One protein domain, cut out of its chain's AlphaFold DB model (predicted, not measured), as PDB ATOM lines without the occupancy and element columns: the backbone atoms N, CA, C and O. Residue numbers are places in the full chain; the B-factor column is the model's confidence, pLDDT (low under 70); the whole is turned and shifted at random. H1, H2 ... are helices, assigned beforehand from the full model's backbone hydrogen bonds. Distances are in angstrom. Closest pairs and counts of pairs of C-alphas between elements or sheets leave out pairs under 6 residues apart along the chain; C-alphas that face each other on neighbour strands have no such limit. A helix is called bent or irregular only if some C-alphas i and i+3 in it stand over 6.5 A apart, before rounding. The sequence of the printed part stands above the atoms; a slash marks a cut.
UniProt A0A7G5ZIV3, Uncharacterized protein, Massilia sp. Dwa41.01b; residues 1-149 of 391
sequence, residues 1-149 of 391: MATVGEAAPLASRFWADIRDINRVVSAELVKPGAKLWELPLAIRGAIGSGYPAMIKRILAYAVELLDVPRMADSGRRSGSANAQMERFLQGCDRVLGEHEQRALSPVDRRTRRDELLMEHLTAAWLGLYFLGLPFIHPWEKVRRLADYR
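What this domain is: This is residues 1 to 149 of the 391 residues of an uncharacterized protein of Massilia sp. Dwa41.01b (UniProt A0A7G5ZIV3). Helix H5 runs through the middle between H2b and H6, an up-and-down bundle of three in which each runs against the one before. H1 crosses H2b and H5 steeply, H3 packs across the first part of H1, and residues 30 to 35 and 74 to 80 stick out at opposite ends. The printed part has 149 residues with six named helices, H1 to H6 in chain order, and no named strand: all helix. It is compact, with a radius of gyration of the C-alphas of 16.6 A, and spans 55 by 32 by 28 A.

How they stand to each other: H1, residues 4 to 29, touches H3, residues 81 to 98, at a steep tilt of 52 degrees, with Ala 8 and Gly 91 the closest C-alphas at 4.6 A. H2, residues 36 to 66, was assigned as one helix by its hydrogen bonds but is bent, C-alphas 46 and 49 being 9.3 A apart. Its arms H2a, residues 36 to 46, and H2b, residues 49 to 66, are irregular, with C-alphas 37 and 40 7.3 A apart and C-alphas 49 and 52 7.2 A apart. H2b touches H1, closest at the C-alphas of Phe 14 and Ile 58, 5.9 A. H4, residues 106 to 111, is near H3. H5, residues 113 to 130, touches H2b at a shallow tilt of 31 degrees, opposite ways, closest at the C-alphas of Ala 62 and Ala 124, 5.7 A. H6, residues 137 to 149, forms a hairpin with H5, the C-alphas of Met 118 and Val 142 being closest at 5.1 A. Every O i to N i+4 pair is within hydrogen-bond range in H4, H5 and H6, against 20 of 22 in H1, 5 of 7 in H2a and 13 of 14 in both H2b and H3.

Where its parts are: H1 begins at C-alpha 4 (22.371, 74.514, 110.673) and is 37.4 A long; H2b is 27.5 A, H3 26.4 A and H5 25.9 A. H6 ends at C-alpha 149 (36.934, 94.376, 97.704).

The domain as a whole: The C-alphas of Gly 33 and Arg 76 are the farthest apart, 55.9 A. The printed part has no cut, and the link from H2 to H3 is long. The mean pLDDT of the printed part is 82.6, with residues 1 to 5, 69 to 85, 96 to 97 and 99 to 103 under 70.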
ATOM      1  N   MET A   1      17.872  83.220 115.208       50.84
ATOM      2  CA  MET A   1      19.081  82.605 114.632       50.84
ATOM      3  C   MET A   1      18.793  81.138 114.405       50.84
ATOM      4  O   MET A   1      18.632  80.403 115.376       50.84
ATOM      5  N   ALA A   2      18.651  80.758 113.141       49.75
ATOM      6  CA  ALA A   2      18.338  79.394 112.735       49.75
ATOM      7  C   ALA A   2      19.494  78.416 113.037       49.75
ATOM      8  O   ALA A   2      20.676  78.773 112.958       49.75
ATOM      9  N   THR A   3      19.178  77.163 113.376       56.09
ATOM     10  CA  THR A   3      20.201  76.105 113.474       56.09
ATOM     11  C   THR A   3      20.663  75.670 112.074       56.09
ATOM     12  O   THR A   3      19.994  75.904 111.072       56.09
ATOM     13  N   VAL A   4      21.815  74.996 111.964       53.88
ATOM     14  CA  VAL A   4      22.371  74.514 110.673       53.88
ATOM     15  C   VAL A   4      21.375  73.649 109.893       53.88
ATOM     16  O   VAL A   4      21.370  73.664 108.665       53.88
ATOM     17  N   GLY A   5      20.517  72.913 110.607       61.19
ATOM     18  CA  GLY A   5      19.461  72.094 110.011       61.19
ATOM     19  C   GLY A   5      18.340  72.905 109.352       61.19
ATOM     20  O   GLY A   5      17.680  72.397 108.455       61.19
ATOM     21  N   GLU A   6      18.153  74.169 109.738       72.00
ATOM     22  CA  GLU A   6      17.085  75.049 109.242       72.00
ATOM     23  C   GLU A   6      17.538  75.937 108.069       72.00
ATOM     24  O   GLU A   6      16.717  76.326 107.234       72.00
ATOM     25  N   ALA A   7      18.843  76.206 107.947       71.88
ATOM     26  CA  ALA A   7      19.393  77.059 106.890       71.88
ATOM     27  C   ALA A   7      19.246  76.451 105.483       71.88
ATOM     28  O   ALA A   7      18.892  77.160 104.541       71.88
ATOM     29  N   ALA A   8      19.474  75.142 105.326       78.25
ATOM     30  CA  ALA A   8      19.377  74.481 104.020       78.25
ATOM     31  C   ALA A   8      17.930  74.427 103.475       78.25
ATOM     32  O   ALA A   8      17.726  74.823 102.325       78.25
ATOM     33  N   PRO A   9      16.902  74.046 104.264       86.50
ATOM     34  CA  PRO A   9      15.508  74.144 103.827       86.50
ATOM     35  C   PRO A   9      15.073  75.571 103.476       86.50
ATOM     36  O   PRO A   9      14.326  75.763 102.512       86.50
ATOM     37  N   LEU A  10      15.533  76.574 104.235       87.25
ATOM     38  CA  LEU A  10      15.243  77.977 103.941       87.25
ATOM     39  C   LEU A  10      15.887  78.412 102.616       87.25
ATOM     40  O   LEU A  10      15.193  78.984 101.780       87.25
ATOM     41  N   ALA A  11      17.169  78.093 102.400       86.25
ATOM     42  CA  ALA A  11      17.892  78.406 101.167       86.25
ATOM     43  C   ALA A  11      17.273  77.722  99.935       86.25
ATOM     44  O   ALA A  11      17.072  78.368  98.911       86.25
ATOM     45  N   SER A  12      16.909  76.440 100.044       87.06
ATOM     46  CA  SER A  12      16.261  75.690  98.956       87.06
ATOM     47  C   SER A  12      14.931  76.332  98.543       87.06
ATOM     48  O   SER A  12      14.695  76.610  97.365       87.06
ATOM     49  N   ARG A  13      14.080  76.673  99.523       91.62
ATOM     50  CA  ARG A  13      12.806  77.359  99.256       91.62
ATOM     51  C   ARG A  13      13.007  78.772  98.713       91.62
ATOM     52  O   ARG A  13      12.283  79.163  97.808       91.62
ATOM     53  N   PHE A  14      13.988  79.511  99.231       92.81
ATOM     54  CA  PHE A  14      14.361  80.825  98.709       92.81
ATOM     55  C   PHE A  14      14.716  80.751  97.218       92.81
ATOM     56  O   PHE A  14      14.178  81.513  96.421       92.81
ATOM     57  N   TRP A  15      15.559  79.803  96.808       90.81
ATOM     58  CA  TRP A  15      15.956  79.675  95.404       90.81
ATOM     59  C   TRP A  15      14.831  79.177  94.493       90.81
ATOM     60  O   TRP A  15      14.756  79.590  93.333       90.81
ATOM     61  N   ALA A  16      13.918  78.347  95.004       91.19
ATOM     62  CA  ALA A  16      12.673  78.034  94.305       91.19
ATOM     63  C   ALA A  16      11.824  79.299  94.077       91.19
ATOM     64  O   ALA A  16      11.421  79.560  92.947       91.19
ATOM     65  N   ASP A  17      11.657  80.128  95.111       95.12
ATOM     66  CA  ASP A  17      10.916  81.389  95.021       95.12
ATOM     67  C   ASP A  17      11.552  82.363  94.008       95.12
ATOM     68  O   ASP A  17      10.849  82.961  93.193       95.12
ATOM     69  N   ILE A  18      12.887  82.494  94.000       95.19
ATOM     70  CA  ILE A  18      13.611  83.317  93.015       95.19
ATOM     71  C   ILE A  18      13.373  82.813  91.585       95.19
ATOM     72  O   ILE A  18      13.142  83.627  90.689       95.19
ATOM     73  N   ARG A  19      13.381  81.492  91.355       92.69
ATOM     74  CA  ARG A  19      13.071  80.912  90.034       92.69
ATOM     75  C   ARG A  19      11.637  81.206  89.598       92.69
ATOM     76  O   ARG A  19      11.430  81.564  88.440       92.69
ATOM     77  N   ASP A  20      10.670  81.116  90.508       95.00
ATOM     78  CA  ASP A  20       9.270  81.433  90.210       95.00
ATOM     79  C   ASP A  20       9.077  82.905  89.838       95.00
ATOM     80  O   ASP A  20       8.416  83.201  88.838       95.00
ATOM     81  N   ILE A  21       9.700  83.824  90.586       96.69
ATOM     82  CA  ILE A  21       9.710  85.254  90.244       96.69
ATOM     83  C   ILE A  21      10.319  85.442  88.855       96.69
ATOM     84  O   ILE A  21       9.716  86.087  87.998       96.69
ATOM     85  N   ASN A  22      11.489  84.853  88.613       95.38
ATOM     86  CA  ASN A  22      12.221  85.008  87.363       95.38
ATOM     87  C   ASN A  22      11.423  84.506  86.148       95.38
ATOM     88  O   ASN A  22      11.373  85.189  85.127       95.38
ATOM     89  N   ARG A  23      10.716  83.373  86.278       95.56
ATOM     90  CA  ARG A  23       9.822  82.838  85.238       95.56
ATOM     91  C   ARG A  23       8.743  83.846  84.840       95.56
ATOM     92  O   ARG A  23       8.520  84.064  83.651       95.56
ATOM     93  N   VAL A  24       8.081  84.462  85.822       96.69
ATOM     94  CA  VAL A  24       7.033  85.461  85.557       96.69
ATOM     95  C   VAL A  24       7.643  86.728  84.966       96.69
ATOM     96  O   VAL A  24       7.160  87.232  83.956       96.69
ATOM     97  N   VAL A  25       8.735  87.218  85.556       96.69
ATOM     98  CA  VAL A  25       9.410  88.439  85.107       96.69
ATOM     99  C   VAL A  25       9.889  88.317  83.663       96.69
ATOM    100  O   VAL A  25       9.632  89.215  82.861       96.69
ATOM    101  N   SER A  26      10.526  87.200  83.314       94.44
ATOM    102  CA  SER A  26      11.004  86.936  81.958       94.44
ATOM    103  C   SER A  26       9.855  86.907  80.949       94.44
ATOM    104  O   SER A  26       9.945  87.536  79.896       94.44
ATOM    105  N   ALA A  27       8.743  86.245  81.294       95.12
ATOM    106  CA  ALA A  27       7.574  86.155  80.425       95.12
ATOM    107  C   ALA A  27       6.913  87.518  80.172       95.12
ATOM    108  O   ALA A  27       6.425  87.758  79.071       95.12
ATOM    109  N   GLU A  28       6.888  88.408  81.167       95.31
ATOM    110  CA  GLU A  28       6.257  89.724  81.046       95.31
ATOM    111  C   GLU A  28       7.157  90.773  80.382       95.31
ATOM    112  O   GLU A  28       6.684  91.527  79.532       95.31
ATOM    113  N   LEU A  29       8.447  90.835  80.737       93.56
ATOM    114  CA  LEU A  29       9.345  91.905  80.274       93.56
ATOM    115  C   LEU A  29       9.605  91.882  78.768       93.56
ATOM    116  O   LEU A  29       9.848  92.932  78.178       93.56
ATOM    117  N   VAL A  30       9.565  90.702  78.151       92.75
ATOM    118  CA  VAL A  30       9.870  90.538  76.723       92.75
ATOM    119  C   VAL A  30       8.672  90.807  75.812       92.75
ATOM    120  O   VAL A  30       8.830  90.785  74.593       92.75
ATOM    121  N   LYS A  31       7.478  91.049  76.373       93.31
ATOM    122  CA  LYS A  31       6.278  91.334  75.579       93.31
ATOM    123  C   LYS A  31       6.383  92.724  74.935       93.31
ATOM    124  O   LYS A  31       6.636  93.702  75.649       93.31
ATOM    125  N   PRO A  32       6.108  92.855  73.626       91.00
ATOM    126  CA  PRO A  32       5.945  94.157  72.987       91.00
ATOM    127  C   PRO A  32       4.944  95.024  73.757       91.00
ATOM    128  O   PRO A  32       3.856  94.573  74.120       91.00
ATOM    129  N   GLY A  33       5.333  96.259  74.081       87.75
ATOM    130  CA  GLY A  33       4.478  97.185  74.831       87.75
ATOM    131  C   GLY A  33       4.162  96.780  76.282       87.75
ATOM    132  O   GLY A  33       3.247  97.361  76.867       87.75
ATOM    133  N   ALA A  34       4.902  95.835  76.886       91.00
ATOM    134  CA  ALA A  34       4.668  95.349  78.254       91.00
ATOM    135  C   ALA A  34       4.399  96.489  79.245       91.00
ATOM    136  O   ALA A  34       5.185  97.436  79.324       91.00
ATOM    137  N   LYS A  35       3.334  96.415  80.046       93.44
ATOM    138  CA  LYS A  35       3.056  97.415  81.086       93.44
ATOM    139  C   LYS A  35       3.937  97.159  82.304       93.44
ATOM    140  O   LYS A  35       3.575  96.436  83.224       93.44
ATOM    141  N   LEU A  36       5.116  97.776  82.311       92.12
ATOM    142  CA  LEU A  36       6.174  97.501  83.292       92.12
ATOM    143  C   LEU A  36       5.748  97.744  84.752       92.12
ATOM    144  O   LEU A  36       6.286  97.114  85.657       92.12
ATOM    145  N   TRP A  37       4.770  98.625  84.993       89.25
ATOM    146  CA  TRP A  37       4.221  98.887  86.330       89.25
ATOM    147  C   TRP A  37       3.263  97.795  86.836       89.25
ATOM    148  O   TRP A  37       2.989  97.744  88.031       89.25
ATOM    149  N   GLU A  38       2.763  96.914  85.964       93.81
ATOM    150  CA  GLU A  38       1.889  95.791  86.339       93.81
ATOM    151  C   GLU A  38       2.687  94.536  86.727       93.81
ATOM    152  O   GLU A  38       2.110  93.557  87.191       93.81
ATOM    153  N   LEU A  39       4.019  94.561  86.606       94.06
ATOM    154  CA  LEU A  39       4.874  93.409  86.888       94.06
ATOM    155  C   LEU A  39       4.685  92.826  88.305       94.06
ATOM    156  O   LEU A  39       4.520  91.609  88.416       94.06
ATOM    157  N   PRO A  40       4.600  93.631  89.389       93.44
ATOM    158  CA  PRO A  40       4.303  93.091  90.719       93.44
ATOM    159  C   PRO A  40       2.922  92.423  90.803       93.44
ATOM    160  O   PRO A  40       2.750  91.446  91.534       93.44
ATOM    161  N   LEU A  41       1.935  92.919  90.044       94.69
ATOM    162  CA  LEU A  41       0.596  92.327  89.975       94.69
ATOM    163  C   LEU A  41       0.618  90.997  89.221       94.69
ATOM    164  O   LEU A  41      -0.012  90.046  89.678       94.69
ATOM    165  N   ALA A  42       1.373  90.904  88.123       96.25
ATOM    166  CA  ALA A  42       1.560  89.660  87.380       96.25
ATOM    167  C   ALA A  42       2.217  88.580  88.254       96.25
ATOM    168  O   ALA A  42       1.731  87.452  88.318       96.25
ATOM    169  N   ILE A  43       3.259  88.950  89.007       96.50
ATOM    170  CA  ILE A  43       3.921  88.062  89.971       96.50
ATOM    171  C   ILE A  43       2.929  87.604  91.047       96.50
ATOM    172  O   ILE A  43       2.800  86.406  91.305       96.50
ATOM    173  N   ARG A  44       2.165  88.534  91.633       96.62
ATOM    174  CA  ARG A  44       1.136  88.205  92.630       96.62
ATOM    175  C   ARG A  44       0.063  87.268  92.075       96.62
ATOM    176  O   ARG A  44      -0.315  86.323  92.763       96.62
ATOM    177  N   GLY A  45      -0.416  87.515  90.858       96.88
ATOM    178  CA  GLY A  45      -1.415  86.680  90.192       96.88
ATOM    179  C   GLY A  45      -0.901  85.269  89.910       96.88
ATOM    180  O   GLY A  45      -1.596  84.300  90.201       96.88
ATOM    181  N   ALA A  46       0.333  85.150  89.420       96.94
ATOM    182  CA  ALA A  46       0.952  83.867  89.096       96.94
ATOM    183  C   ALA A  46       1.263  83.009  90.334       96.94
ATOM    184  O   ALA A  46       1.143  81.789  90.272       96.94
ATOM    185  N   ILE A  47       1.662  83.630  91.451       95.44
ATOM    186  CA  ILE A  47       1.965  82.917  92.705       95.44
ATOM    187  C   ILE A  47       0.686  82.627  93.513       95.44
ATOM    188  O   ILE A  47       0.619  81.654  94.269       95.44
ATOM    189  N   GLY A  48      -0.340  83.473  93.391       96.25
ATOM    190  CA  GLY A  48      -1.618  83.302  94.078       96.25
ATOM    191  C   GLY A  48      -1.493  83.376  95.604       96.25
ATOM    192  O   GLY A  48      -0.875  84.285  96.165       96.25
ATOM    193  N   SER A  49      -2.095  82.410  96.306       96.25
ATOM    194  CA  SER A  49      -2.140  82.374  97.777       96.25
ATOM    195  C   SER A  49      -0.770  82.180  98.441       96.25
ATOM    196  O   SER A  49      -0.608  82.511  99.616       96.25
ATOM    197  N   GLY A  50       0.239  81.705  97.699       96.50
ATOM    198  CA  GLY A  50       1.610  81.538  98.192       96.50
ATOM    199  C   GLY A  50       2.390  82.848  98.365       96.50
ATOM    200  O   GLY A  50       3.438  82.851  99.016       96.50
ATOM    201  N   TYR A  51       1.886  83.964  97.831       96.12
ATOM    202  CA  TYR A  51       2.622  85.227  97.731       96.12
ATOM    203  C   TYR A  51       3.074  85.798  99.091       96.12
ATOM    204  O   TYR A  51       4.259  86.107  99.243       96.12
ATOM    205  N   PRO A  52       2.226  85.858 100.143       96.69
ATOM    206  CA  PRO A  52       2.676  86.317 101.460       96.69
ATOM    207  C   PRO A  52       3.728  85.397 102.095       96.69
ATOM    208  O   PRO A  52       4.610  85.862 102.816       96.69
ATOM    209  N   ALA A  53       3.644  84.085 101.847       96.31
ATOM    210  CA  ALA A  53       4.605  83.123 102.380       96.31
ATOM    211  C   ALA A  53       5.976  83.266 101.699       96.31
ATOM    212  O   ALA A  53       6.996  83.175 102.380       96.31
ATOM    213  N   MET A  54       5.993  83.539 100.392       96.75
ATOM    214  CA  MET A  54       7.207  83.851  99.634       96.75
ATOM    215  C   MET A  54       7.908  85.101 100.181       96.75
ATOM    216  O   MET A  54       9.094  85.042 100.500       96.75
ATOM    217  N   ILE A  55       7.168  86.198 100.391       96.50
ATOM    218  CA  ILE A  55       7.711  87.427 100.999       96.50
ATOM    219  C   ILE A  55       8.386  87.121 102.340       96.50
ATOM    220  O   ILE A  55       9.529  87.514 102.561       96.50
ATOM    221  N   LYS A  56       7.697  86.392 103.230       95.81
ATOM    222  CA  LYS A  56       8.234  86.037 104.552       95.81
ATOM    223  C   LYS A  56       9.522  85.220 104.451       95.81
ATOM    224  O   LYS A  56      10.445  85.476 105.216       95.81
ATOM    225  N   ARG A  57       9.598  84.264 103.519       95.19
ATOM    226  CA  ARG A  57      10.802  83.444 103.311       95.19
ATOM    227  C   ARG A  57      11.974  84.263 102.792       95.19
ATOM    228  O   ARG A  57      13.058  84.158 103.352       95.19
ATOM    229  N   ILE A  58      11.753  85.100 101.778       95.50
ATOM    230  CA  ILE A  58      12.809  85.955 101.226       95.50
ATOM    231  C   ILE A  58      13.286  86.967 102.276       95.50
ATOM    232  O   ILE A  58      14.490  87.159 102.419       95.50
ATOM    233  N   LEU A  59      12.379  87.565 103.060       94.94
ATOM    234  CA  LEU A  59      12.754  88.446 104.173       94.94
ATOM    235  C   LEU A  59      13.548  87.705 105.252       94.94
ATOM    236  O   LEU A  59      14.581  88.206 105.682       94.94
ATOM    237  N   ALA A  60      13.103  86.517 105.670       92.00
ATOM    238  CA  ALA A  60      13.827  85.711 106.653       92.00
ATOM    239  C   ALA A  60      15.237  85.365 106.155       92.00
ATOM    240  O   ALA A  60      16.207  85.519 106.891       92.00
ATOM    241  N   TYR A  61      15.358  84.979 104.884       91.31
ATOM    242  CA  TYR A  61      16.644  84.720 104.248       91.31
ATOM    243  C   TYR A  61      17.528  85.975 104.202       91.31
ATOM    244  O   TYR A  61      18.703  85.916 104.555       91.31
ATOM    245  N   ALA A  62      16.960  87.131 103.842       92.38
ATOM    246  CA  ALA A  62      17.667  88.409 103.831       92.38
ATOM    247  C   ALA A  62      18.179  88.809 105.224       92.38
ATOM    248  O   ALA A  62      19.304  89.282 105.338       92.38
ATOM    249  N   VAL A  63      17.380  88.615 106.278       90.44
ATOM    250  CA  VAL A  63      17.781  88.907 107.664       90.44
ATOM    251  C   VAL A  63      18.930  87.999 108.097       90.44
ATOM    252  O   VAL A  63      19.945  88.505 108.569       90.44
ATOM    253  N   GLU A  64      18.832  86.691 107.843       87.00
ATOM    254  CA  GLU A  64      19.920  85.752 108.152       87.00
ATOM    255  C   GLU A  64      21.217  86.134 107.414       87.00
ATOM    256  O   GLU A  64      22.288  86.105 108.012       87.00
ATOM    257  N   LEU A  65      21.132  86.584 106.152       86.94
ATOM    258  CA  LEU A  65      22.281  87.105 105.398       86.94
ATOM    259  C   LEU A  65      22.840  88.418 105.967       86.94
ATOM    260  O   LEU A  65      24.051  88.658 105.907       86.94
ATOM    261  N   LEU A  66      21.984  89.308 106.473       87.81
ATOM    262  CA  LEU A  66      22.381  90.605 107.027       87.81
ATOM    263  C   LEU A  66      23.137  90.457 108.345       87.81
ATOM    264  O   LEU A  66      24.143  91.149 108.525       87.81
ATOM    265  N   ASP A  67      22.729  89.505 109.178       82.75
ATOM    266  CA  ASP A  67      23.367  89.208 110.463       82.75
ATOM    267  C   ASP A  67      24.761  88.595 110.311       82.75
ATOM    268  O   ASP A  67      25.540  88.571 111.266       82.75
ATOM    269  N   VAL A  68      25.121  88.124 109.113       76.25
ATOM    270  CA  VAL A  68      26.443  87.542 108.906       76.25
ATOM    271  C   VAL A  68      27.528  88.628 108.969       76.25
ATOM    272  O   VAL A  68      27.560  89.503 108.103       76.25
ATOM    273  N   PRO A  69      28.444  88.617 109.948       69.50
ATOM    274  CA  PRO A  69      29.440  89.674 110.059       69.50
ATOM    275  C   PRO A  69      30.399  89.662 108.864       69.50
ATOM    276  O   PRO A  69      30.655  88.624 108.252       69.50
ATOM    277  N   ARG A  70      30.966  90.833 108.553       66.56
ATOM    278  CA  ARG A  70      32.130  90.932 107.660       66.56
ATOM    279  C   ARG A  70      33.314  90.196 108.304       66.56
ATOM    280  O   ARG A  70      33.468  90.240 109.525       66.56
ATOM    281  N   MET A  71      34.178  89.569 107.506       55.44
ATOM    282  CA  MET A  71      35.446  89.049 108.028       55.44
ATOM    283  C   MET A  71      36.442  90.184 108.309       55.44
ATOM    284  O   MET A  71      36.551  91.139 107.542       55.44
ATOM    285  N   ALA A  72      37.182  90.071 109.413       56.06
ATOM    286  CA  ALA A  72      38.331  90.930 109.671       56.06
ATOM    287  C   ALA A  72      39.496  90.560 108.733       56.06
ATOM    288  O   ALA A  72      39.809  89.384 108.558       56.06
ATOM    289  N   ASP A  73      40.165  91.575 108.191       50.09
ATOM    290  CA  ASP A  73      41.210  91.476 107.153       50.09
ATOM    291  C   ASP A  73      42.503  90.790 107.613       50.09
ATOM    292  O   ASP A  73      43.424  90.571 106.834       50.09
ATOM    293  N   SER A  74      42.605  90.461 108.898       42.22
ATOM    294  CA  SER A  74      43.802  89.882 109.494       42.22
ATOM    295  C   SER A  74      43.413  88.650 110.291       42.22
ATOM    296  O   SER A  74      42.420  88.667 111.012       42.22
ATOM    297  N   GLY A  75      44.197  87.578 110.152       45.25
ATOM    298  CA  GLY A  75      43.947  86.220 110.648       45.25
ATOM    299  C   GLY A  75      43.850  86.036 112.168       45.25
ATOM    300  O   GLY A  75      44.264  85.001 112.692       45.25
ATOM    301  N   ARG A  76      43.267  86.983 112.906       46.75
ATOM    302  CA  ARG A  76      42.716  86.719 114.228       46.75
ATOM    303  C   ARG A  76      41.475  85.861 114.037       46.75
ATOM    304  O   ARG A  76      40.422  86.338 113.629       46.75
ATOM    305  N   ARG A  77      41.634  84.569 114.322       48.47
ATOM    306  CA  ARG A  77      40.555  83.587 114.449       48.47
ATOM    307  C   ARG A  77      39.525  84.091 115.468       48.47
ATOM    308  O   ARG A  77      39.609  83.757 116.645       48.47
ATOM    309  N   SER A  78      38.557  84.897 115.043       45.78
ATOM    310  CA  SER A  78      37.365  85.151 115.842       45.78
ATOM    311  C   SER A  78      36.485  83.906 115.754       45.78
ATOM    312  O   SER A  78      36.066  83.499 114.666       45.78
ATOM    313  N   GLY A  79      36.276  83.266 116.905       59.06
ATOM    314  CA  GLY A  79      35.409  82.103 117.068       59.06
ATOM    315  C   GLY A  79      33.955  82.344 116.643       59.06
ATOM    316  O   GLY A  79      33.574  83.463 116.318       59.06
ATOM    317  N   SER A  80      33.194  81.241 116.630       57.03
ATOM    318  CA  SER A  80      31.747  81.047 116.362       57.03
ATOM    319  C   SER A  80      31.120  81.713 115.119       57.03
ATOM    320  O   SER A  80      30.448  81.019 114.355       57.03
ATOM    321  N   ALA A  81      31.359  82.999 114.864       56.16
ATOM    322  CA  ALA A  81      30.801  83.774 113.756       56.16
ATOM    323  C   ALA A  81      31.258  83.271 112.375       56.16
ATOM    324  O   ALA A  81      30.433  83.033 111.493       56.16
ATOM    325  N   ASN A  82      32.558  82.993 112.208       65.44
ATOM    326  CA  ASN A  82      33.084  82.414 110.964       65.44
ATOM    327  C   ASN A  82      32.522  81.008 110.705       65.44
ATOM    328  O   ASN A  82      32.238  80.652 109.564       65.44
ATOM    329  N   ALA A  83      32.288  80.230 111.766       69.12
ATOM    330  CA  ALA A  83      31.669  78.915 111.649       69.12
ATOM    331  C   ALA A  83      30.183  79.008 111.261       69.12
ATOM    332  O   ALA A  83      29.657  78.094 110.638       69.12
ATOM    333  N   GLN A  84      29.470  80.077 111.623       67.75
ATOM    334  CA  GLN A  84      28.083  80.283 111.193       67.75
ATOM    335  C   GLN A  84      27.997  80.657 109.708       67.75
ATOM    336  O   GLN A  84      27.233  80.022 108.985       67.75
ATOM    337  N   MET A  85      28.832  81.597 109.247       69.06
ATOM    338  CA  MET A  85      28.983  81.926 107.820       69.06
ATOM    339  C   MET A  85      29.297  80.672 106.999       69.06
ATOM    340  O   MET A  85      28.626  80.388 106.011       69.06
ATOM    341  N   GLU A  86      30.294  79.888 107.423       71.94
ATOM    342  CA  GLU A  86      30.677  78.664 106.717       71.94
ATOM    343  C   GLU A  86      29.531  77.666 106.621       71.94
ATOM    344  O   GLU A  86      29.324  77.089 105.559       71.94
ATOM    345  N   ARG A  87      28.759  77.491 107.696       73.94
ATOM    346  CA  ARG A  87      27.618  76.568 107.717       73.94
ATOM    347  C   ARG A  87      26.477  77.050 106.825       73.94
ATOM    348  O   ARG A  87      25.872  76.237 106.131       73.94
ATOM    349  N   PHE A  88      26.214  78.353 106.797       72.69
ATOM    350  CA  PHE A  88      25.202  78.935 105.921       72.69
ATOM    351  C   PHE A  88      25.601  78.836 104.440       72.69
ATOM    352  O   PHE A  88      24.810  78.354 103.627       72.69
ATOM    353  N   LEU A  89      26.842  79.196 104.095       72.19
ATOM    354  CA  LEU A  89      27.360  79.064 102.729       72.19
ATOM    355  C   LEU A  89      27.427  77.595 102.290       72.19
ATOM    356  O   LEU A  89      27.053  77.282 101.172       72.19
ATOM    357  N   GLN A  90      27.796  76.662 103.175       74.44
ATOM    358  CA  GLN A  90      27.711  75.221 102.889       74.44
ATOM    359  C   GLN A  90      26.276  74.763 102.594       74.44
ATOM    360  O   GLN A  90      26.067  73.909 101.733       74.44
ATOM    361  N   GLY A  91      25.290  75.315 103.308       71.94
ATOM    362  CA  GLY A  91      23.874  75.080 103.027       71.94
ATOM    363  C   GLY A  91      23.467  75.601 101.650       71.94
ATOM    364  O   GLY A  91      22.753  74.909 100.930       71.94
ATOM    365  N   CYS A  92      23.966  76.776 101.263       70.94
ATOM    366  CA  CYS A  92      23.733  77.361  99.944       70.94
ATOM    367  C   CYS A  92      24.375  76.529  98.828       70.94
ATOM    368  O   CYS A  92      23.683  76.171  97.882       70.94
ATOM    369  N   ASP A  93      25.639  76.134  98.979       70.38
ATOM    370  CA  ASP A  93      26.376  75.305  98.017       70.38
ATOM    371  C   ASP A  93      25.711  73.953  97.746       70.38
ATOM    372  O   ASP A  93      25.738  73.463  96.617       70.38
ATOM    373  N   ARG A  94      25.084  73.349  98.764       72.56
ATOM    374  CA  ARG A  94      24.299  72.123  98.571       72.56
ATOM    375  C   ARG A  94      23.154  72.354  97.585       72.56
ATOM    376  O   ARG A  94      22.961  71.544  96.686       72.56
ATOM    377  N   VAL A  95      22.454  73.478  97.725       71.56
ATOM    378  CA  VAL A  95      21.368  73.871  96.819       71.56
ATOM    379  C   VAL A  95      21.902  74.200  95.418       71.56
ATOM    380  O   VAL A  95      21.226  73.913  94.436       71.56
ATOM    381  N   LEU A  96      23.128  74.730  95.294       69.19
ATOM    382  CA  LEU A  96      23.765  74.939  93.982       69.19
ATOM    383  C   LEU A  96      23.980  73.614  93.242       69.19
ATOM    384  O   LEU A  96      23.660  73.514  92.058       69.19
ATOM    385  N   GLY A  97      24.455  72.582  93.949       68.88
ATOM    386  CA  GLY A  97      24.622  71.239  93.384       68.88
ATOM    387  C   GLY A  97      23.300  70.602  92.935       68.88
ATOM    388  O   GLY A  97      23.267  69.907  91.924       68.88
ATOM    389  N   GLU A  98      22.199  70.884  93.637       72.06
ATOM    390  CA  GLU A  98      20.839  70.453  93.260       72.06
ATOM    391  C   GLU A  98      20.274  71.210  92.040       72.06
ATOM    392  O   GLU A  98      19.267  70.803  91.460       72.06
ATOM    393  N   HIS A  99      20.903  72.318  91.642       67.00
ATOM    394  CA  HIS A  99      20.518  73.148  90.498       67.00
ATOM    395  C   HIS A  99      21.529  73.077  89.349       67.00
ATOM    396  O   HIS A  99      21.654  74.030  88.584       67.00
ATOM    397  N   GLU A 100      22.231  71.944  89.233       63.59
ATOM    398  CA  GLU A 100      23.164  71.632  88.138       63.59
ATOM    399  C   GLU A 100      24.335  72.621  88.006       63.59
ATOM    400  O   GLU A 100      24.978  72.711  86.961       63.59
ATOM    401  N   GLN A 101      24.664  73.345  89.078       69.50
ATOM    402  CA  GLN A 101      25.830  74.217  89.092       69.50
ATOM    403  C   GLN A 101      27.064  73.506  89.616       69.50
ATOM    404  O   GLN A 101      27.003  72.666  90.519       69.50
ATOM    405  N   ARG A 102      28.220  73.886  89.065       67.19
ATOM    406  CA  ARG A 102      29.506  73.358  89.502       67.19
ATOM    407  C   ARG A 102      29.732  73.740  90.963       67.19
ATOM    408  O   ARG A 102      29.961  74.901  91.286       67.19
ATOM    409  N   ALA A 103      29.696  72.743  91.843       68.75
ATOM    410  CA  ALA A 103      30.026  72.943  93.245       68.75
ATOM    411  C   ALA A 103      31.453  73.498  93.366       68.75
ATOM    412  O   ALA A 103      32.400  72.944  92.796       68.75
ATOM    413  N   LEU A 104      31.610  74.583  94.123       72.50
ATOM    414  CA  LEU A 104      32.921  75.173  94.362       72.50
ATOM    415  C   LEU A 104      33.776  74.245  95.215       72.50
ATOM    416  O   LEU A 104      33.299  73.623  96.175       72.50
ATOM    417  N   SER A 105      35.072  74.194  94.901       78.62
ATOM    418  CA  SER A 105      36.016  73.506  95.772       78.62
ATOM    419  C   SER A 105      36.024  74.181  97.156       78.62
ATOM    420  O   SER A 105      35.771  75.384  97.274       78.62
ATOM    421  N   PRO A 106      36.350  73.462  98.245       78.06
ATOM    422  CA  PRO A 106      36.477  74.080  99.567       78.06
ATOM    423  C   PRO A 106      37.508  75.221  99.631       78.06
ATOM    424  O   PRO A 106      37.471  76.038 100.555       78.06
ATOM    425  N   VAL A 107      38.465  75.256  98.696       79.44
ATOM    426  CA  VAL A 107      39.453  76.334  98.562       79.44
ATOM    427  C   VAL A 107      38.820  77.542  97.873       79.44
ATOM    428  O   VAL A 107      38.841  78.619  98.461       79.44
ATOM    429  N   ASP A 108      38.162  77.357  96.728       78.19
ATOM    430  CA  ASP A 108      37.497  78.449  95.995       78.19
ATOM    431  C   ASP A 108      36.372  79.077  96.816       78.19
ATOM    432  O   ASP A 108      36.239  80.296  96.906       78.19
ATOM    433  N   ARG A 109      35.608  78.244  97.528       75.69
ATOM    434  CA  ARG A 109      34.598  78.725  98.473       75.69
ATOM    435  C   ARG A 109      35.220  79.604  99.548       75.69
ATOM    436  O   ARG A 109      34.578  80.535 100.004       75.69
ATOM    437  N   ARG A 110      36.437  79.298 100.009       75.31
ATOM    438  CA  ARG A 110      37.148  80.093 101.022       75.31
ATOM    439  C   ARG A 110      37.622  81.430 100.480       75.31
ATOM    440  O   ARG A 110      37.525  82.424 101.196       75.31
ATOM    441  N   THR A 111      38.115  81.452  99.251       77.88
ATOM    442  CA  THR A 111      38.650  82.664  98.626       77.88
ATOM    443  C   THR A 111      37.537  83.607  98.156       77.88
ATOM    444  O   THR A 111      37.686  84.822  98.295       77.88
ATOM    445  N   ARG A 112      36.389  83.067  97.719       80.38
ATOM    446  CA  ARG A 112      35.262  83.812  97.116       80.38
ATOM    447  C   ARG A 112      34.053  84.024  98.044       80.38
ATOM    448  O   ARG A 112      32.943  84.268  97.582       80.38
ATOM    449  N   ARG A 113      34.235  83.939  99.369       80.31
ATOM    450  CA  ARG A 113      33.127  84.042 100.354       80.31
ATOM    451  C   ARG A 113      32.338  85.341 100.271       80.31
ATOM    452  O   ARG A 113      31.116  85.308 100.353       80.31
ATOM    453  N   ASP A 114      33.034  86.467 100.151       83.50
ATOM    454  CA  ASP A 114      32.370  87.769 100.103       83.50
ATOM    455  C   ASP A 114      31.590  87.932  98.797       83.50
ATOM    456  O   ASP A 114      30.484  88.453  98.827       83.50
ATOM    457  N   GLU A 115      32.109  87.414  97.679       84.44
ATOM    458  CA  GLU A 115      31.405  87.409  96.388       84.44
ATOM    459  C   GLU A 115      30.104  86.606  96.477       84.44
ATOM    460  O   GLU A 115      29.046  87.104  96.101       84.44
ATOM    461  N   LEU A 116      30.165  85.403  97.063       85.25
ATOM    462  CA  LEU A 116      28.983  84.586  97.337       85.25
ATOM    463  C   LEU A 116      27.974  85.365  98.188       85.25
ATOM    464  O   LEU A 116      26.812  85.500  97.808       85.25
ATOM    465  N   LEU A 117      28.413  85.925  99.319       87.12
ATOM    466  CA  LEU A 117      27.540  86.713 100.188       87.12
ATOM    467  C   LEU A 117      26.891  87.884  99.433       87.12
ATOM    468  O   LEU A 117      25.697  88.130  99.607       87.12
ATOM    469  N   MET A 118      27.657  88.592  98.602       90.06
ATOM    470  CA  MET A 118      27.168  89.720  97.811       90.06
ATOM    471  C   MET A 118      26.102  89.297  96.796       90.06
ATOM    472  O   MET A 118      25.055  89.944  96.714       90.06
ATOM    473  N   GLU A 119      26.314  88.198  96.075       90.00
ATOM    474  CA  GLU A 119      25.337  87.665  95.120       90.00
ATOM    475  C   GLU A 119      24.069  87.154  95.821       90.00
ATOM    476  O   GLU A 119      22.956  87.448  95.385       90.00
ATOM    477  N   HIS A 120      24.197  86.483  96.970       91.00
ATOM    478  CA  HIS A 120      23.049  86.056  97.777       91.00
ATOM    479  C   HIS A 120      22.230  87.243  98.318       91.00
ATOM    480  O   HIS A 120      20.997  87.242  98.237       91.00
ATOM    481  N   LEU A 121      22.896  88.280  98.838       93.31
ATOM    482  CA  LEU A 121      22.242  89.525  99.266       93.31
ATOM    483  C   LEU A 121      21.567  90.235  98.088       93.31
ATOM    484  O   LEU A 121      20.468  90.773  98.242       93.31
ATOM    485  N   THR A 122      22.194  90.209  96.911       94.88
ATOM    486  CA  THR A 122      21.632  90.777  95.683       94.88
ATOM    487  C   THR A 122      20.410  89.998  95.210       94.88
ATOM    488  O   THR A 122      19.397  90.616  94.894       94.88
ATOM    489  N   ALA A 123      20.436  88.663  95.249       94.50
ATOM    490  CA  ALA A 123      19.279  87.821  94.950       94.50
ATOM    491  C   ALA A 123      18.097  88.142  95.875       94.50
ATOM    492  O   ALA A 123      16.971  88.322  95.410       94.50
ATOM    493  N   ALA A 124      18.357  88.276  97.180       95.25
ATOM    494  CA  ALA A 124      17.332  88.644  98.151       95.25
ATOM    495  C   ALA A 124      16.767  90.045  97.876       95.25
ATOM    496  O   ALA A 124      15.549  90.229  97.874       95.25
ATOM    497  N   TRP A 125      17.633  91.020  97.579       97.12
ATOM    498  CA  TRP A 125      17.208  92.366  97.196       97.12
ATOM    499  C   TRP A 125      16.333  92.357  95.937       97.12
ATOM    500  O   TRP A 125      15.261  92.961  95.939       97.12
ATOM    501  N   LEU A 126      16.759  91.651  94.885       96.69
ATOM    502  CA  LEU A 126      16.034  91.541  93.617       96.69
ATOM    503  C   LEU A 126      14.668  90.877  93.818       96.69
ATOM    504  O   LEU A 126      13.661  91.404  93.347       96.69
ATOM    505  N   GLY A 127      14.616  89.770  94.564       96.69
ATOM    506  CA  GLY A 127      13.363  89.096  94.902       96.69
ATOM    507  C   GLY A 127      12.383  90.037  95.604       96.69
ATOM    508  O   GLY A 127      11.244  90.185  95.164       96.69
ATOM    509  N   LEU A 128      12.834  90.750  96.639       96.50
ATOM    510  CA  LEU A 128      12.000  91.721  97.358       96.50
ATOM    511  C   LEU A 128      11.580  92.908  96.479       96.50
ATOM    512  O   LEU A 128      10.428  93.338  96.546       96.50
ATOM    513  N   TYR A 129      12.474  93.401  95.617       96.50
ATOM    514  CA  TYR A 129      12.181  94.476  94.670       96.50
ATOM    515  C   TYR A 129      11.028  94.099  93.729       96.50
ATOM    516  O   TYR A 129      10.058  94.849  93.610       96.50
ATOM    517  N   PHE A 130      11.091  92.921  93.100       96.44
ATOM    518  CA  PHE A 130      10.041  92.454  92.187       96.44
ATOM    519  C   PHE A 130       8.729  92.111  92.907       96.44
ATOM    520  O   PHE A 130       7.653  92.237  92.322       96.44
ATOM    521  N   LEU A 131       8.792  91.776  94.197       95.12
ATOM    522  CA  LEU A 131       7.620  91.649  95.066       95.12
ATOM    523  C   LEU A 131       7.077  93.006  95.563       95.12
ATOM    524  O   LEU A 131       6.160  93.032  96.377       95.12
ATOM    525  N   GLY A 132       7.607  94.140  95.093       93.25
ATOM    526  CA  GLY A 132       7.120  95.473  95.464       93.25
ATOM    527  C   GLY A 132       7.493  95.909  96.886       93.25
ATOM    528  O   GLY A 132       6.890  96.837  97.419       93.25
ATOM    529  N   LEU A 133       8.484  95.259  97.500       91.69
ATOM    530  CA  LEU A 133       8.975  95.549  98.845       91.69
ATOM    531  C   LEU A 133      10.452  95.956  98.781       91.69
ATOM    532  O   LEU A 133      11.315  95.164  99.151       91.69
ATOM    533  N   PRO A 134      10.793  97.166  98.306       79.62
ATOM    534  CA  PRO A 134      12.187  97.579  98.203       79.62
ATOM    535  C   PRO A 134      12.816  97.697  99.600       79.62
ATOM    536  O   PRO A 134      12.697  98.711 100.284       79.62
ATOM    537  N   PHE A 135      13.506  96.644 100.031       86.81
ATOM    538  CA  PHE A 135      14.240  96.603 101.287       86.81
ATOM    539  C   PHE A 135      15.703  96.937 101.008       86.81
ATOM    540  O   PHE A 135      16.410  96.163 100.373       86.81
ATOM    541  N   ILE A 136      16.162  98.118 101.431       84.69
ATOM    542  CA  ILE A 136      17.465  98.658 101.006       84.69
ATOM    543  C   ILE A 136      18.675  97.985 101.676       84.69
ATOM    544  O   ILE A 136      19.752  97.935 101.087       84.69
ATOM    545  N   HIS A 137      18.500  97.434 102.879       90.25
ATOM    546  CA  HIS A 137      19.595  96.950 103.724       90.25
ATOM    547  C   HIS A 137      20.491  95.881 103.072       90.25
ATOM    548  O   HIS A 137      21.711  96.009 103.199       90.25
ATOM    549  N   PRO A 138      19.968  94.866 102.347       92.44
ATOM    550  CA  PRO A 138      20.820  93.893 101.672       92.44
ATOM    551  C   PRO A 138      21.768  94.555 100.676       92.44
ATOM    552  O   PRO A 138      22.961  94.272 100.683       92.44
ATOM    553  N   TRP A 139      21.265  95.505  99.883       93.25
ATOM    554  CA  TRP A 139      22.081  96.203  98.894       93.25
ATOM    555  C   TRP A 139      23.110  97.145  99.521       93.25
ATOM    556  O   TRP A 139      24.235  97.232  99.040       93.25
ATOM    557  N   GLU A 140      22.764  97.822 100.614       90.19
ATOM    558  CA  GLU A 140      23.714  98.665 101.348       90.19
ATOM    559  C   GLU A 140      24.910  97.847 101.862       90.19
ATOM    560  O   GLU A 140      26.063  98.268 101.757       90.19
ATOM    561  N   LYS A 141      24.656  96.631 102.356       91.75
ATOM    562  CA  LYS A 141      25.724  95.712 102.752       91.75
ATOM    563  C   LYS A 141      26.568  95.262 101.557       91.75
ATOM    564  O   LYS A 141      27.791  95.246 101.677       91.75
ATOM    565  N   VAL A 142      25.941  94.954 100.416       91.19
ATOM    566  CA  VAL A 142      26.657  94.647  99.163       91.19
ATOM    567  C   VAL A 142      27.581  95.800  98.783       91.19
ATOM    568  O   VAL A 142      28.762  95.555  98.582       91.19
ATOM    569  N   ARG A 143      27.095  97.050  98.771       88.31
ATOM    570  CA  ARG A 143      27.918  98.232  98.458       88.31
ATOM    571  C   ARG A 143      29.162  98.330  99.340       88.31
ATOM    572  O   ARG A 143      30.261  98.437  98.818       88.31
ATOM    573  N   ARG A 144      29.012  98.205 100.663       86.62
ATOM    574  CA  ARG A 144      30.150  98.276 101.602       86.62
ATOM    575  C   ARG A 144      31.168  97.155 101.394       86.62
ATOM    576  O   ARG A 144      32.365  97.372 101.567       86.62
ATOM    577  N   LEU A 145      30.700  95.947 101.075       86.62
ATOM    578  CA  LEU A 145      31.575  94.817 100.747       86.62
ATOM    579  C   LEU A 145      32.298  95.051  99.422       86.62
ATOM    580  O   LEU A 145      33.492  94.775  99.325       86.62
ATOM    581  N   ALA A 146      31.588  95.604  98.442       85.06
ATOM    582  CA  ALA A 146      32.146  95.968  97.159       85.06
ATOM    583  C   ALA A 146      33.261  97.002  97.350       85.06
ATOM    584  O   ALA A 146      34.379  96.774  96.884       85.06
ATOM    585  N   ASP A 147      32.995  98.096  98.079       81.12
ATOM    586  CA  ASP A 147      33.957  99.172  98.379       81.12
ATOM    587  C   ASP A 147      35.235  98.620  99.005       81.12
ATOM    588  O   ASP A 147      36.342  99.029  98.659       81.12
ATOM    589  N   TYR A 148      35.076  97.632  99.881       77.88
ATOM    590  CA  TYR A 148      36.188  96.945 100.507       77.88
ATOM    591  C   TYR A 148      36.983  96.052  99.537       77.88
ATOM    592  O   TYR A 148      38.213  96.054  99.566       77.88
ATOM    593  N   ARG A 149      36.302  95.290  98.674       74.94
ATOM    594  CA  ARG A 149      36.934  94.376  97.704       74.94
ATOM    595  C   ARG A 149      37.468  95.071  96.451       74.94
ATOM    596  O   ARG A 149      38.182  94.445  95.675       74.94
TER     597      ARG A 149